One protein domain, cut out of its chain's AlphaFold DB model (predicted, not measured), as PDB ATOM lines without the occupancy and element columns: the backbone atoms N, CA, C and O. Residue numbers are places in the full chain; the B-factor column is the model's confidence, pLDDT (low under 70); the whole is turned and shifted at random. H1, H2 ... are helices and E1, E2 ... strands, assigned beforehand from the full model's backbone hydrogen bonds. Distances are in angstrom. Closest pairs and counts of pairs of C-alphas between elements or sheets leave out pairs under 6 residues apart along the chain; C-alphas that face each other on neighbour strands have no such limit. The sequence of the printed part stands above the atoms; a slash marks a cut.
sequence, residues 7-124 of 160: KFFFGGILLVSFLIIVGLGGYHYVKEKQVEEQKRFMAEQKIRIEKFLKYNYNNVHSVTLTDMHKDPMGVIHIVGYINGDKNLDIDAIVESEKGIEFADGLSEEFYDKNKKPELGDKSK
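What this domain is: This is residues 7 to 124 of the 160 residues of an uncharacterized protein of Bacillus cereus (UniProt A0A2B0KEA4). A small, strongly twisted sheet has one end of a very long helix, H1, packed over one face; residues 7 to 37 of H1 stick out as an arm. The printed part has 118 residues, with named elements H1 E1 E2 E3 H2, mixed in class; the antiparallel sheet runs E1 E2 E3. It is extended, radius of gyration of the C-alphas 22.3 A, spanning 82 by 28 by 24 A.

Where its parts are: E1 is residues 63 to 70, E2 76 to 82, E3 85 to 93, 20.7, 19.7 and 20.5 A long. H1, residues 7 to 56, runs 73.3 A from C-alpha 7 at (180.962, 216.845, 123.924). H2, residues 108 to 114, 9.9 A, ends at C-alpha 114 (157.418, 143.407, 120.609).

How they stand to each other: Hairpins E1 and E2, E2 and E3 form a meander, each strand the antiparallel neighbour of the one before; N 64 and O 81, 2.9 A, and N 80 and O 90, 3.0 A, are within hydrogen-bond range. H1 is on the sheet, two layers, height 8.7 A, slantwise at 53 degrees to E1 on the local plane; their closest C-alphas are Glu 50 and Val 63, 6.5 A. H2 only grazes the sheet; H1 and H2 are apart. In both helices every O i to N i+4 pair is within hydrogen-bond range.

The domain as a whole: The farthest C-alphas, Lys 7 and Pro 117, are 82.5 A apart. The printed part has no cut; the link E3 to H2 is long, 14 residues. Residues 7 to 8 have pLDDT under 70.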
ATOM      1  N   LYS A   7     180.641 217.664 125.108       67.75
ATOM      2  CA  LYS A   7     180.962 216.845 123.924       67.75
ATOM      3  C   LYS A   7     181.656 215.526 124.287       67.75
ATOM      4  O   LYS A   7     181.303 214.491 123.732       67.75
ATOM      5  N   PHE A   8     182.585 215.549 125.244       64.69
ATOM      6  CA  PHE A   8     183.276 214.343 125.713       64.69
ATOM      7  C   PHE A   8     182.375 213.457 126.580       64.69
ATOM      8  O   PHE A   8     182.499 212.238 126.530       64.69
ATOM      9  N   PHE A   9     181.410 214.040 127.300       71.31
ATOM     10  CA  PHE A   9     180.402 213.269 128.039       71.31
ATOM     11  C   PHE A   9     179.477 212.475 127.131       71.31
ATOM     12  O   PHE A   9     179.311 211.274 127.309       71.31
ATOM     13  N   PHE A  10     178.889 213.155 126.143       75.50
ATOM     14  CA  PHE A  10     177.985 212.521 125.192       75.50
ATOM     15  C   PHE A  10     178.733 211.496 124.337       75.50
ATOM     16  O   PHE A  10     178.212 210.408 124.120       75.50
ATOM     17  N   GLY A  11     179.977 211.785 123.934       79.44
ATOM     18  CA  GLY A  11     180.834 210.813 123.252       79.44
ATOM     19  C   GLY A  11     181.126 209.569 124.100       79.44
ATOM     20  O   GLY A  11     181.013 208.453 123.600       79.44
ATOM     21  N   GLY A  12     181.429 209.743 125.391       81.56
ATOM     22  CA  GLY A  12     181.637 208.633 126.325       81.56
ATOM     23  C   GLY A  12     180.383 207.776 126.523       81.56
ATOM     24  O   GLY A  12     180.461 206.552 126.449       81.56
ATOM     25  N   ILE A  13     179.215 208.404 126.694       86.19
ATOM     26  CA  ILE A  13     177.922 207.707 126.811       86.19
ATOM     27  C   ILE A  13     177.606 206.915 125.537       86.19
ATOM     28  O   ILE A  13     177.203 205.755 125.623       86.19
ATOM     29  N   LEU A  14     177.829 207.504 124.356       87.44
ATOM     30  CA  LEU A  14     177.617 206.817 123.081       87.44
ATOM     31  C   LEU A  14     178.547 205.609 122.930       87.44
ATOM     32  O   LEU A  14     178.080 204.535 122.556       87.44
ATOM     33  N   LEU A  15     179.826 205.738 123.291       87.81
ATOM     34  CA  LEU A  15     180.780 204.630 123.229       87.81
ATOM     35  C   LEU A  15     180.383 203.481 124.167       87.81
ATOM     36  O   LEU A  15     180.368 202.327 123.745       87.81
ATOM     37  N   VAL A  16     179.993 203.783 125.410       89.19
ATOM     38  CA  VAL A  16     179.522 202.764 126.364       89.19
ATOM     39  C   VAL A  16     178.244 202.089 125.860       89.19
ATOM     40  O   VAL A  16     178.147 200.863 125.898       89.19
ATOM     41  N   SER A  17     177.290 202.856 125.323       89.19
ATOM     42  CA  SER A  17     176.060 202.295 124.749       89.19
ATOM     43  C   SER A  17     176.338 201.360 123.566       89.19
ATOM     44  O   SER A  17     175.743 200.288 123.478       89.19
ATOM     45  N   PHE A  18     177.304 201.703 122.708       91.19
ATOM     46  CA  PHE A  18     177.713 200.871 121.581       91.19
ATOM     47  C   PHE A  18     178.329 199.541 122.038       91.19
ATOM     48  O   PHE A  18     177.950 198.489 121.528       91.19
ATOM     49  N   LEU A  19     179.214 199.562 123.042       90.94
ATOM     50  CA  LEU A  19     179.805 198.340 123.602       90.94
ATOM     51  C   LEU A  19     178.748 197.406 124.206       90.94
ATOM     52  O   LEU A  19     178.829 196.193 124.016       90.94
ATOM     53  N   ILE A  20     177.736 197.958 124.881       90.44
ATOM     54  CA  ILE A  20     176.621 197.174 125.433       90.44
ATOM     55  C   ILE A  20     175.816 196.508 124.310       90.44
ATOM     56  O   ILE A  20     175.528 195.316 124.395       90.44
ATOM     57  N   ILE A  21     175.488 197.243 123.242       90.56
ATOM     58  CA  ILE A  21     174.731 196.706 122.098       90.56
ATOM     59  C   ILE A  21     175.512 195.588 121.402       90.56
ATOM     60  O   ILE A  21     174.944 194.538 121.113       90.56
ATOM     61  N   VAL A  22     176.815 195.780 121.169       90.94
ATOM     62  CA  VAL A  22     177.671 194.756 120.552       90.94
ATOM     63  C   VAL A  22     177.798 193.526 121.453       90.94
ATOM     64  O   VAL A  22     177.690 192.406 120.962       90.94
ATOM     65  N   GLY A  23     177.975 193.713 122.765       89.31
ATOM     66  CA  GLY A  23     178.067 192.612 123.727       89.31
ATOM     67  C   GLY A  23     176.781 191.786 123.807       89.31
ATOM     68  O   GLY A  23     176.827 190.560 123.708       89.31
ATOM     69  N   LEU A  24     175.625 192.451 123.919       89.88
ATOM     70  CA  LEU A  24     174.321 191.785 123.925       89.88
ATOM     71  C   LEU A  24     174.043 191.104 122.581       89.88
ATOM     72  O   LEU A  24     173.688 189.928 122.556       89.88
ATOM     73  N   GLY A  25     174.261 191.804 121.465       88.50
ATOM     74  CA  GLY A  25     174.064 191.257 120.122       88.50
ATOM     75  C   GLY A  25     174.938 190.030 119.851       88.50
ATOM     76  O   GLY A  25     174.444 189.018 119.358       88.50
ATOM     77  N   GLY A  26     176.216 190.078 120.240       90.25
ATOM     78  CA  GLY A  26     177.140 188.951 120.123       90.25
ATOM     79  C   GLY A  26     176.723 187.748 120.973       90.25
ATOM     80  O   GLY A  26     176.719 186.622 120.476       90.25
ATOM     81  N   TYR A  27     176.310 187.974 122.225       92.06
ATOM     82  CA  TYR A  27     175.803 186.911 123.099       92.06
ATOM     83  C   TYR A  27     174.553 186.235 122.520       92.06
ATOM     84  O   TYR A  27     174.488 185.005 122.457       92.06
ATOM     85  N   HIS A  28     173.579 187.025 122.057       91.75
ATOM     86  CA  HIS A  28     172.362 186.505 121.433       91.75
ATOM     87  C   HIS A  28     172.672 185.678 120.179       91.75
ATOM     88  O   HIS A  28     172.184 184.556 120.065       91.75
ATOM     89  N   TYR A  29     173.549 186.172 119.301       91.69
ATOM     90  CA  TYR A  29     173.952 185.461 118.085       91.69
ATOM     91  C   TYR A  29     174.610 184.102 118.377       91.69
ATOM     92  O   TYR A  29     174.261 183.093 117.762       91.69
ATOM     93  N   VAL A  30     175.538 184.042 119.342       92.38
ATOM     94  CA  VAL A  30     176.192 182.779 119.735       92.38
ATOM     95  C   VAL A  30     175.180 181.798 120.329       92.38
ATOM     96  O   VAL A  30     175.210 180.611 120.012       92.38
ATOM     97  N   LYS A  31     174.254 182.285 121.161       92.50
ATOM     98  CA  LYS A  31     173.212 181.450 121.764       92.50
ATOM     99  C   LYS A  31     172.255 180.877 120.716       92.50
ATOM    100  O   LYS A  31     171.917 179.699 120.788       92.50
ATOM    101  N   GLU A  32     171.840 181.675 119.735       91.88
ATOM    102  CA  GLU A  32     170.993 181.209 118.628       91.88
ATOM    103  C   GLU A  32     171.685 180.124 117.802       91.88
ATOM    104  O   GLU A  32     171.089 179.076 117.551       91.88
ATOM    105  N   LYS A  33     172.965 180.327 117.470       93.38
ATOM    106  CA  LYS A  33     173.806 179.331 116.792       93.38
ATOM    107  C   LYS A  33     173.855 177.999 117.543       93.38
ATOM    108  O   LYS A  33     173.625 176.957 116.938       93.38
ATOM    109  N   GLN A  34     174.090 178.029 118.855       90.06
ATOM    110  CA  GLN A  34     174.119 176.815 119.680       90.06
ATOM    111  C   GLN A  34     172.769 176.087 119.696       90.06
ATOM    112  O   GLN A  34     172.724 174.863 119.587       90.06
ATOM    113  N   VAL A  35     171.661 176.828 119.795       90.94
ATOM    114  CA  VAL A  35     170.309 176.248 119.751       90.94
ATOM    115  C   VAL A  35     170.028 175.605 118.391       90.94
ATOM    116  O   VAL A  35     169.417 174.539 118.326       90.94
ATOM    117  N   GLU A  36     170.457 176.231 117.296       93.62
ATOM    118  CA  GLU A  36     170.297 175.680 115.950       93.62
ATOM    119  C   GLU A  36     171.106 174.388 115.762       93.62
ATOM    120  O   GLU A  36     170.565 173.388 115.287       93.62
ATOM    121  N   GLU A  37     172.369 174.372 116.191       91.94
ATOM    122  CA  GLU A  37     173.225 173.182 116.154       91.94
ATOM    123  C   GLU A  37     172.645 172.037 116.991       91.94
ATOM    124  O   GLU A  37     172.551 170.911 116.501       91.94
ATOM    125  N   GLN A  38     172.157 172.325 118.203       91.44
ATOM    126  CA  GLN A  38     171.517 171.323 119.056       91.44
ATOM    127  C   GLN A  38     170.254 170.741 118.405       91.44
ATOM    128  O   GLN A  38     170.058 169.526 118.422       91.44
ATOM    129  N   LYS A  39     169.410 171.575 117.778       93.31
ATOM    130  CA  LYS A  39     168.217 171.108 117.049       93.31
ATOM    131  C   LYS A  39     168.578 170.222 115.862       93.31
ATOM    132  O   LYS A  39     167.923 169.204 115.643       93.31
ATOM    133  N   ARG A  40     169.605 170.599 115.098       94.69
ATOM    134  CA  ARG A  40     170.095 169.801 113.967       94.69
ATOM    135  C   ARG A  40     170.615 168.449 114.439       94.69
ATOM    136  O   ARG A  40     170.181 167.426 113.920       94.69
ATOM    137  N   PHE A  41     171.451 168.449 115.473       93.62
ATOM    138  CA  PHE A  41     171.976 167.225 116.066       93.62
ATOM    139  C   PHE A  41     170.849 166.331 116.616       93.62
ATOM    140  O   PHE A  41     170.807 165.142 116.315       93.62
ATOM    141  N   MET A  42     169.863 166.898 117.320       95.25
ATOM    142  CA  MET A  42     168.675 166.161 117.775       95.25
ATOM    143  C   MET A  42     167.890 165.523 116.626       95.25
ATOM    144  O   MET A  42     167.464 164.374 116.737       95.25
ATOM    145  N   ALA A  43     167.695 166.245 115.520       96.06
ATOM    146  CA  ALA A  43     166.993 165.726 114.352       96.06
ATOM    147  C   ALA A  43     167.756 164.564 113.691       96.06
ATOM    148  O   ALA A  43     167.143 163.565 113.315       96.06
ATOM    149  N   GLU A  44     169.084 164.660 113.600       95.31
ATOM    150  CA  GLU A  44     169.943 163.580 113.101       95.31
ATOM    151  C   GLU A  44     169.865 162.338 114.001       95.31
ATOM    152  O   GLU A  44     169.648 161.226 113.509       95.31
ATOM    153  N   GLN A  45     169.950 162.513 115.323       96.38
ATOM    154  CA  GLN A  45     169.848 161.394 116.266       96.38
ATOM    155  C   GLN A  45     168.443 160.784 116.299       96.38
ATOM    156  O   GLN A  45     168.316 159.566 116.405       96.38
ATOM    157  N   LYS A  46     167.382 161.577 116.099       97.25
ATOM    158  CA  LYS A  46     166.009 161.062 115.968       97.25
ATOM    159  C   LYS A  46     165.879 160.036 114.852       97.25
ATOM    160  O   LYS A  46     165.234 159.011 115.048       97.25
ATOM    161  N   ILE A  47     166.515 160.276 113.706       97.19
ATOM    162  CA  ILE A  47     166.500 159.334 112.576       97.19
ATOM    163  C   ILE A  47     167.163 158.008 112.973       97.19
ATOM    164  O   ILE A  47     166.663 156.937 112.625       97.19
ATOM    165  N   ARG A  48     168.269 158.065 113.723       97.12
ATOM    166  CA  ARG A  48     169.004 156.877 114.183       97.12
ATOM    167  C   ARG A  48     168.232 156.092 115.243       97.12
ATOM    168  O   ARG A  48     168.105 154.877 115.108       97.12
ATOM    169  N   ILE A  49     167.649 156.777 116.227       97.62
ATOM    170  CA  ILE A  49     166.784 156.174 117.254       97.62
ATOM    171  C   ILE A  49     165.569 155.511 116.598       97.62
ATOM    172  O   ILE A  49     165.269 154.352 116.875       97.62
ATOM    173  N   GLU A  50     164.899 156.197 115.667       97.94
ATOM    174  CA  GLU A  50     163.785 155.610 114.920       97.94
ATOM    175  C   GLU A  50     164.198 154.364 114.142       97.94
ATOM    176  O   GLU A  50     163.463 153.376 114.144       97.94
ATOM    177  N   LYS A  51     165.361 154.402 113.482       97.44
ATOM    178  CA  LYS A  51     165.895 153.250 112.755       97.44
ATOM    179  C   LYS A  51     166.120 152.072 113.698       97.44
ATOM    180  O   LYS A  51     165.626 150.985 113.410       97.44
ATOM    181  N   PHE A  52     166.809 152.290 114.818       97.12
ATOM    182  CA  PHE A  52     167.043 151.258 115.825       97.12
ATOM    183  C   PHE A  52     165.724 150.655 116.326       97.12
ATOM    184  O   PHE A  52     165.532 149.441 116.247       97.12
ATOM    185  N   LEU A  53     164.790 151.495 116.780       96.94
ATOM    186  CA  LEU A  53     163.543 151.039 117.393       96.94
ATOM    187  C   LEU A  53     162.655 150.285 116.394       96.94
ATOM    188  O   LEU A  53     162.217 149.173 116.676       96.94
ATOM    189  N   LYS A  54     162.433 150.842 115.197       96.44
ATOM    190  CA  LYS A  54     161.581 150.220 114.164       96.44
ATOM    191  C   LYS A  54     162.206 148.958 113.571       96.44
ATOM    192  O   LYS A  54     161.488 148.072 113.095       96.44
ATOM    193  N   TYR A  55     163.536 148.871 113.544       96.25
ATOM    194  CA  TYR A  55     164.213 147.670 113.077       96.25
ATOM    195  C   TYR A  55     164.126 146.549 114.112       96.25
ATOM    196  O   TYR A  55     163.792 145.433 113.727       96.25
ATOM    197  N   ASN A  56     164.382 146.832 115.391       95.81
ATOM    198  CA  ASN A  56     164.491 145.804 116.430       95.81
ATOM    199  C   ASN A  56     163.149 145.390 117.058       95.81
ATOM    200  O   ASN A  56     163.017 144.250 117.506       95.81
ATOM    201  N   TYR A  57     162.145 146.270 117.038       95.38
ATOM    202  CA  TYR A  57     160.852 146.040 117.679       95.38
ATOM    203  C   TYR A  57     159.686 146.209 116.699       95.38
ATOM    204  O   TYR A  57     159.712 147.020 115.771       95.38
ATOM    205  N   ASN A  58     158.643 145.416 116.905       95.12
ATOM    206  CA  ASN A  58     157.331 145.593 116.304       95.12
ATOM    207  C   ASN A  58     156.555 146.693 117.042       95.12
ATOM    208  O   ASN A  58     156.927 147.118 118.131       95.12
ATOM    209  N   ASN A  59     155.461 147.162 116.439       95.69
ATOM    210  CA  ASN A  59     154.533 148.113 117.063       95.69
ATOM    211  C   ASN A  59     155.166 149.440 117.531       95.69
ATOM    212  O   ASN A  59     154.643 150.101 118.422       95.69
ATOM    213  N   VAL A  60     156.261 149.874 116.899       96.75
ATOM    214  CA  VAL A  60     156.795 151.241 117.019       96.75
ATOM    215  C   VAL A  60     156.270 152.075 115.849       96.75
ATOM    216  O   VAL A  60     156.736 151.946 114.716       96.75
ATOM    217  N   HIS A  61     155.290 152.939 116.105       96.44
ATOM    218  CA  HIS A  61     154.621 153.758 115.086       96.44
ATOM    219  C   HIS A  61     155.145 155.194 115.047       96.44
ATOM    220  O   HIS A  61     155.304 155.772 113.971       96.44
ATOM    221  N   SER A  62     155.443 155.770 116.212       97.25
ATOM    222  CA  SER A  62     155.997 157.121 116.329       97.25
ATOM    223  C   SER A  62     157.042 157.201 117.434       97.25
ATOM    224  O   SER A  62     157.008 156.423 118.382       97.25
ATOM    225  N   VAL A  63     157.973 158.142 117.281       98.06
ATOM    226  CA  VAL A  63     159.019 158.469 118.254       98.06
ATOM    227  C   VAL A  63     158.962 159.969 118.509       98.06
ATOM    228  O   VAL A  63     159.016 160.770 117.565       98.06
ATOM    229  N   THR A  64     158.878 160.351 119.778       97.94
ATOM    230  CA  THR A  64     158.939 161.739 120.230       97.94
ATOM    231  C   THR A  64     160.136 161.899 121.151       97.94
ATOM    232  O   THR A  64     160.176 161.292 122.211       97.94
ATOM    233  N   LEU A  65     161.106 162.718 120.743       97.81
ATOM    234  CA  LEU A  65     162.222 163.100 121.605       97.81
ATOM    235  C   LEU A  65     161.828 164.344 122.393       97.81
ATOM    236  O   LEU A  65     161.252 165.271 121.818       97.81
ATOM    237  N   THR A  66     162.120 164.351 123.687       96.75
ATOM    238  CA  THR A  66     161.714 165.426 124.598       96.75
ATOM    239  C   THR A  66     162.884 166.263 125.071       96.75
ATOM    240  O   THR A  66     162.709 167.467 125.237       96.75
ATOM    241  N   ASP A  67     164.048 165.650 125.293       96.19
ATOM    242  CA  ASP A  67     165.205 166.363 125.826       96.19
ATOM    243  C   ASP A  67     166.539 165.691 125.471       96.19
ATOM    244  O   ASP A  67     166.597 164.509 125.118       96.19
ATOM    245  N   MET A  68     167.612 166.469 125.591       95.06
ATOM    246  CA  MET A  68     168.994 166.017 125.537       95.06
ATOM    247  C   MET A  68     169.763 166.626 126.697       95.06
ATOM    248  O   MET A  68     169.892 167.846 126.794       95.06
ATOM    249  N   HIS A  69     170.349 165.771 127.525       94.06
ATOM    250  CA  HIS A  69     171.109 166.208 128.684       94.06
ATOM    251  C   HIS A  69     172.411 165.428 128.819       94.06
ATOM    252  O   HIS A  69     172.635 164.417 128.157       94.06
ATOM    253  N   LYS A  70     173.298 165.950 129.661       94.25
ATOM    254  CA  LYS A  70     174.574 165.328 129.985       94.25
ATOM    255  C   LYS A  70     174.517 164.850 131.428       94.25
ATOM    256  O   LYS A  70     174.137 165.633 132.300       94.25
ATOM    257  N   ASP A  71     174.875 163.601 131.673       92.06
ATOM    258  CA  ASP A  71     174.970 163.071 133.029       92.06
ATOM    259  C   ASP A  71     176.205 163.652 133.768       92.06
ATOM    260  O   ASP A  71     177.047 164.330 133.157       92.06
ATOM    261  N   PRO A  72     176.357 163.407 135.086       96.00
ATOM    262  CA  PRO A  72     177.520 163.869 135.844       96.00
ATOM    263  C   PRO A  72     178.870 163.343 135.330       96.00
ATOM    264  O   PRO A  72     179.894 163.990 135.548       96.00
ATOM    265  N   MET A  73     178.881 162.193 134.649       94.50
ATOM    266  CA  MET A  73     180.078 161.583 134.058       94.50
ATOM    267  C   MET A  73     180.424 162.167 132.687       94.50
ATOM    268  O   MET A  73     181.511 161.936 132.157       94.50
ATOM    269  N   GLY A  74     179.532 162.972 132.122       90.06
ATOM    270  CA  GLY A  74     179.712 163.592 130.831       90.06
ATOM    271  C   GLY A  74     179.125 162.806 129.652       90.06
ATOM    272  O   GLY A  74     179.396 163.159 128.502       90.06
ATOM    273  N   VAL A  75     178.331 161.777 129.910       91.75
ATOM    274  CA  VAL A  75     177.626 160.997 128.896       91.75
ATOM    275  C   VAL A  75     176.398 161.773 128.429       91.75
ATOM    276  O   VAL A  75     175.684 162.360 129.238       91.75
ATOM    277  N   ILE A  76     176.173 161.834 127.115       94.19
ATOM    278  CA  ILE A  76     175.019 162.535 126.541       94.19
ATOM    279  C   ILE A  76     173.874 161.542 126.365       94.19
ATOM    280  O   ILE A  76     174.008 160.567 125.623       94.19
ATOM    281  N   HIS A  77     172.749 161.851 127.000       95.88
ATOM    282  CA  HIS A  77     171.499 161.112 126.936       95.88
ATOM    283  C   HIS A  77     170.485 161.857 126.081       95.88
ATOM    284  O   HIS A  77     170.344 163.081 126.162       95.88
ATOM    285  N   ILE A  78     169.757 161.098 125.272       97.31
ATOM    286  CA  ILE A  78     168.631 161.564 124.478       97.31
ATOM    287  C   ILE A  78     167.400 160.817 124.949       97.31
ATOM    288  O   ILE A  78     167.299 159.608 124.756       97.31
ATOM    289  N   VAL A  79     166.456 161.561 125.518       97.62
ATOM    290  CA  VAL A  79     165.260 160.979 126.120       97.62
ATOM    291  C   VAL A  79     164.004 161.303 125.328       97.62
ATOM    292  O   VAL A  79     163.915 162.312 124.616       97.62
ATOM    293  N   GLY A  80     163.011 160.431 125.443       97.81
ATOM    294  CA  GLY A  80     161.758 160.561 124.723       97.81
ATOM    295  C   GLY A  80     160.776 159.458 125.064       97.81
ATOM    296  O   GLY A  80     160.857 158.847 126.121       97.81
ATOM    297  N   TYR A  81     159.843 159.209 124.154       98.00
ATOM    298  CA  TYR A  81     158.885 158.116 124.256       98.00
ATOM    299  C   TYR A  81     158.373 157.686 122.878       98.00
ATOM    300  O   TYR A  81     158.470 158.434 121.892       98.00
ATOM    301  N   ILE A  82     157.801 156.485 122.799       97.88
ATOM    302  CA  ILE A  82     157.163 155.969 121.581       97.88
ATOM    303  C   ILE A  82     155.638 156.063 121.638       97.88
ATOM    304  O   ILE A  82     155.026 156.111 122.698       97.88
ATOM    305  N   ASN A  83     155.001 156.072 120.466       96.69
ATOM    306  CA  ASN A  83     153.549 155.906 120.296       96.69
ATOM    307  C   ASN A  83     152.651 156.903 121.049       96.69
ATOM    308  O   ASN A  83     151.456 156.656 121.195       96.69
ATOM    309  N   GLY A  84     153.191 158.037 121.500       96.69
ATOM    310  CA  GLY A  84     152.437 158.978 122.329       96.69
ATOM    311  C   GLY A  84     152.286 158.554 123.795       96.69
ATOM    312  O   GLY A  84     151.679 159.303 124.559       96.69
ATOM    313  N   ASP A  85     152.826 157.400 124.193       95.06
ATOM    314  CA  ASP A  85     152.716 156.862 125.546       95.06
ATOM    315  C   ASP A  85     153.993 157.143 126.337       95.06
ATOM    316  O   ASP A  85     155.049 156.582 126.061       95.06
ATOM    317  N   LYS A  86     153.889 158.007 127.350       92.69
ATOM    318  CA  LYS A  86     155.025 158.394 128.198       92.69
ATOM    319  C   LYS A  86     155.536 157.265 129.097       92.69
ATOM    320  O   LYS A  86     156.597 157.434 129.678       92.69
ATOM    321  N   ASN A  87     154.798 156.160 129.222       91.69
ATOM    322  CA  ASN A  87     155.249 154.963 129.940       91.69
ATOM    323  C   ASN A  87     156.113 154.042 129.064       91.69
ATOM    324  O   ASN A  87     156.607 153.027 129.545       91.69
ATOM    325  N   LEU A  88     156.236 154.352 127.770       94.81
ATOM    326  CA  LEU A  88     157.139 153.684 126.841       94.81
ATOM    327  C   LEU A  88     158.295 154.635 126.537       94.81
ATOM    328  O   LEU A  88     158.404 155.177 125.431       94.81
ATOM    329  N   ASP A  89     159.091 154.906 127.566       95.69
ATOM    330  CA  ASP A  89     160.194 155.847 127.533       95.69
ATOM    331  C   ASP A  89     161.364 155.350 126.683       95.69
ATOM    332  O   ASP A  89     161.536 154.168 126.391       95.69
ATOM    333  N   ILE A  90     162.136 156.318 126.206       97.19
ATOM    334  CA  ILE A  90     163.379 156.111 125.479       97.19
ATOM    335  C   ILE A  90     164.475 156.783 126.290       97.19
ATOM    336  O   ILE A  90     164.341 157.965 126.614       97.19
ATOM    337  N   ASP A  91     165.573 156.072 126.510       96.69
ATOM    338  CA  ASP A  91     166.860 156.627 126.913       96.69
ATOM    339  C   ASP A  91     167.940 156.100 125.963       96.69
ATOM    340  O   ASP A  91     168.205 154.901 125.889       96.69
ATOM    341  N   ALA A  92     168.512 156.990 125.156       96.50
ATOM    342  CA  ALA A  92     169.506 156.642 124.154       96.50
ATOM    343  C   ALA A  92     170.819 157.382 124.415       96.50
ATOM    344  O   ALA A  92     170.854 158.614 124.485       96.50
ATOM    345  N   ILE A  93     171.912 156.623 124.486       94.81
ATOM    346  CA  ILE A  93     173.242 157.142 124.805       94.81
ATOM    347  C   ILE A  93     174.029 157.438 123.526       94.81
ATOM    348  O   ILE A  93     174.142 156.606 122.620       94.81
ATOM    349  N   VAL A  94     174.608 158.639 123.445       93.31
ATOM    350  CA  VAL A  94     175.512 159.024 122.351       93.31
ATOM    351  C   VAL A  94     176.897 158.437 122.618       93.31
ATOM    352  O   VAL A  94     177.731 159.046 123.281       93.31
ATOM    353  N   GLU A  95     177.133 157.234 122.096       81.00
ATOM    354  CA  GLU A  95     178.338 156.439 122.387       81.00
ATOM    355  C   GLU A  95     179.496 156.643 121.400       81.00
ATOM    356  O   GLU A  95     180.636 156.284 121.694       81.00
ATOM    357  N   SER A  96     179.233 157.179 120.204       76.94
ATOM    358  CA  SER A  96     180.227 157.220 119.127       76.94
ATOM    359  C   SER A  96     180.183 158.512 118.318       76.94
ATOM    360  O   SER A  96     179.196 159.246 118.342       76.94
ATOM    361  N   GLU A  97     181.219 158.748 117.505       80.06
ATOM    362  CA  GLU A  97     181.223 159.824 116.499       80.06
ATOM    363  C   GLU A  97     180.062 159.706 115.498       80.06
ATOM    364  O   GLU A  97     179.632 160.700 114.919       80.06
ATOM    365  N   LYS A  98     179.530 158.492 115.295       82.88
ATOM    366  CA  LYS A  98     178.357 158.257 114.442       82.88
ATOM    367  C   LYS A  98     177.038 158.584 115.143       82.88
ATOM    368  O   LYS A  98     175.997 158.588 114.488       82.88
ATOM    369  N   GLY A  99     177.070 158.860 116.445       92.06
ATOM    370  CA  GLY A  99     175.903 159.100 117.281       92.06
ATOM    371  C   GLY A  99     175.414 157.845 118.005       92.06
ATOM    372  O   GLY A  99     176.205 156.964 118.348       92.06
ATOM    373  N   ILE A 100     174.098 157.786 118.217       94.69
ATOM    374  CA  ILE A 100     173.386 156.680 118.870       94.69
ATOM    375  C   ILE A 100     173.580 155.371 118.096       94.69
ATOM    376  O   ILE A 100     173.400 155.341 116.875       94.69
ATOM    377  N   GLU A 101     173.868 154.283 118.807       95.25
ATOM    378  CA  GLU A 101     173.879 152.917 118.265       95.25
ATOM    379  C   GLU A 101     172.764 152.035 118.855       95.25
ATOM    380  O   GLU A 101     172.263 151.156 118.148       95.25
ATOM    381  N   PHE A 102     172.323 152.324 120.086       94.62
ATOM    382  CA  PHE A 102     171.271 151.613 120.819       94.62
ATOM    383  C   PHE A 102     170.327 152.591 121.534       94.62
ATOM    384  O   PHE A 102     170.703 153.725 121.826       94.62
ATOM    385  N   ALA A 103     169.100 152.153 121.812       93.81
ATOM    386  CA  ALA A 103     168.150 152.882 122.647       93.81
ATOM    387  C   ALA A 103     167.513 151.929 123.667       93.81
ATOM    388  O   ALA A 103     167.011 150.870 123.282       93.81
ATOM    389  N   ASP A 104     167.518 152.338 124.928       89.94
ATOM    390  CA  ASP A 104     166.920 151.642 126.064       89.94
ATOM    391  C   ASP A 104     165.709 152.432 126.589       89.94
ATOM    392  O   ASP A 104     165.169 153.295 125.891       89.94
ATOM    393  N   GLY A 105     165.237 152.104 127.792       85.06
ATOM    394  CA  GLY A 105     164.112 152.764 128.462       85.06
ATOM    395  C   GLY A 105     162.761 152.093 128.226       85.06
ATOM    396  O   GLY A 105     161.870 152.227 129.047       85.06
ATOM    397  N   LEU A 106     162.605 151.291 127.167       88.38
ATOM    398  CA  LEU A 106     161.332 150.610 126.911       88.38
ATOM    399  C   LEU A 106     160.953 149.687 128.078       88.38
ATOM    400  O   LEU A 106     161.791 148.935 128.579       88.38
ATOM    401  N   SER A 107     159.671 149.686 128.451       88.50
ATOM    402  CA  SER A 107     159.164 148.792 129.493       88.50
ATOM    403  C   SER A 107     159.425 147.320 129.154       88.50
ATOM    404  O   SER A 107     159.358 146.912 127.990       88.50
ATOM    405  N   GLU A 108     159.676 146.504 130.180       88.31
ATOM    406  CA  GLU A 108     159.926 145.062 130.032       88.31
ATOM    407  C   GLU A 108     158.773 144.365 129.291       88.31
ATOM    408  O   GLU A 108     158.998 143.616 128.343       88.31
ATOM    409  N   GLU A 109     157.522 144.720 129.618       91.31
ATOM    410  CA  GLU A 109     156.334 144.213 128.923       91.31
ATOM    411  C   GLU A 109     156.352 144.547 127.422       91.31
ATOM    412  O   GLU A 109     156.025 143.702 126.579       91.31
ATOM    413  N   PHE A 110     156.728 145.779 127.061       92.69
ATOM    414  CA  PHE A 110     156.825 146.159 125.657       92.69
ATOM    415  C   PHE A 110     157.947 145.388 124.968       92.69
ATOM    416  O   PHE A 110     157.736 144.872 123.869       92.69
ATOM    417  N   TYR A 111     159.116 145.302 125.599       89.06
ATOM    418  CA  TYR A 111     160.268 144.587 125.071       89.06
ATOM    419  C   TYR A 111     159.921 143.121 124.768       89.06
ATOM    420  O   TYR A 111     160.036 142.700 123.614       89.06
ATOM    421  N   ASP A 112     159.395 142.382 125.746       89.62
ATOM    422  CA  ASP A 112     159.089 140.952 125.616       89.62
ATOM    423  C   ASP A 112     158.053 140.667 124.528       89.62
ATOM    424  O   ASP A 112     158.158 139.699 123.770       89.62
ATOM    425  N   LYS A 113     157.042 141.532 124.416       93.00
ATOM    426  CA  LYS A 113     155.945 141.351 123.462       93.00
ATOM    427  C   LYS A 113     156.308 141.763 122.040       93.00
ATOM    428  O   LYS A 113     155.722 141.252 121.084       93.00
ATOM    429  N   ASN A 114     157.205 142.736 121.887       93.88
ATOM    430  CA  ASN A 114     157.418 143.407 120.609       93.88
ATOM    431  C   ASN A 114     158.790 143.160 120.000       93.88
ATOM    432  O   ASN A 114     158.977 143.492 118.830       93.88
ATOM    433  N   LYS A 115     159.743 142.571 120.722       92.12
ATOM    434  CA  LYS A 115     161.026 142.203 120.129       92.12
ATOM    435  C   LYS A 115     160.826 141.267 118.942       92.12
ATOM    436  O   LYS A 115     160.036 140.323 118.982       92.12
ATOM    437  N   LYS A 116     161.543 141.540 117.855       90.94
ATOM    438  CA  LYS A 116     161.437 140.724 116.649       90.94
ATOM    439  C   LYS A 116     162.128 139.369 116.841       90.94
ATOM    440  O   LYS A 116     163.330 139.344 117.112       90.94
ATOM    441  N   PRO A 117     161.409 138.244 116.682       81.62
ATOM    442  CA  PRO A 117     161.936 136.919 117.002       81.62
ATOM    443  C   PRO A 117     163.115 136.515 116.108       81.62
ATOM    444  O   PRO A 117     163.983 135.767 116.552       81.62
ATOM    445  N   GLU A 118     163.209 137.037 114.879       84.94
ATOM    446  CA  GLU A 118     164.341 136.776 113.979       84.94
ATOM    447  C   GLU A 118     165.693 137.300 114.494       84.94
ATOM    448  O   GLU A 118     166.740 136.923 113.965       84.94
ATOM    449  N   LEU A 119     165.683 138.160 115.515       80.88
ATOM    450  CA  LEU A 119     166.877 138.705 116.160       80.88
ATOM    451  C   LEU A 119     167.297 137.910 117.410       80.88
ATOM    452  O   LEU A 119     168.397 138.109 117.930       80.88
ATOM    453  N   GLY A 120     166.456 136.978 117.876       77.75
ATOM    454  CA  GLY A 120     166.684 136.218 119.104       77.75
ATOM    455  C   GLY A 120     166.908 137.138 120.305       77.75
ATOM    456  O   GLY A 120     166.212 138.137 120.482       77.75
ATOM    457  N   ASP A 121     167.926 136.842 121.115       75.69
ATOM    458  CA  ASP A 121     168.229 137.624 122.318       75.69
ATOM    459  C   ASP A 121     168.984 138.931 122.043       75.69
ATOM    460  O   ASP A 121     169.102 139.761 122.941       75.69
ATOM    461  N   LYS A 122     169.413 139.206 120.807       84.62
ATOM    462  CA  LYS A 122     170.288 140.353 120.517       84.62
ATOM    463  C   LYS A 122     169.609 141.405 119.652       84.62
ATOM    464  O   LYS A 122     169.231 141.128 118.521       84.62
ATOM    465  N   SER A 123     169.532 142.633 120.151       88.75
ATOM    466  CA  SER A 123     169.218 143.798 119.318       88.75
ATOM    467  C   SER A 123     170.411 144.130 118.419       88.75
ATOM    468  O   SER A 123     171.559 144.027 118.851       88.75
ATOM    469  N   LYS A 124     170.147 144.539 117.178       94.12
ATOM    470  CA  LYS A 124     171.173 145.049 116.263       94.12
ATOM    471  C   LYS A 124     171.405 146.531 116.482       94.12
ATOM    472  O   LYS A 124     170.440 147.292 116.613       94.12
TER     473      LYS A 124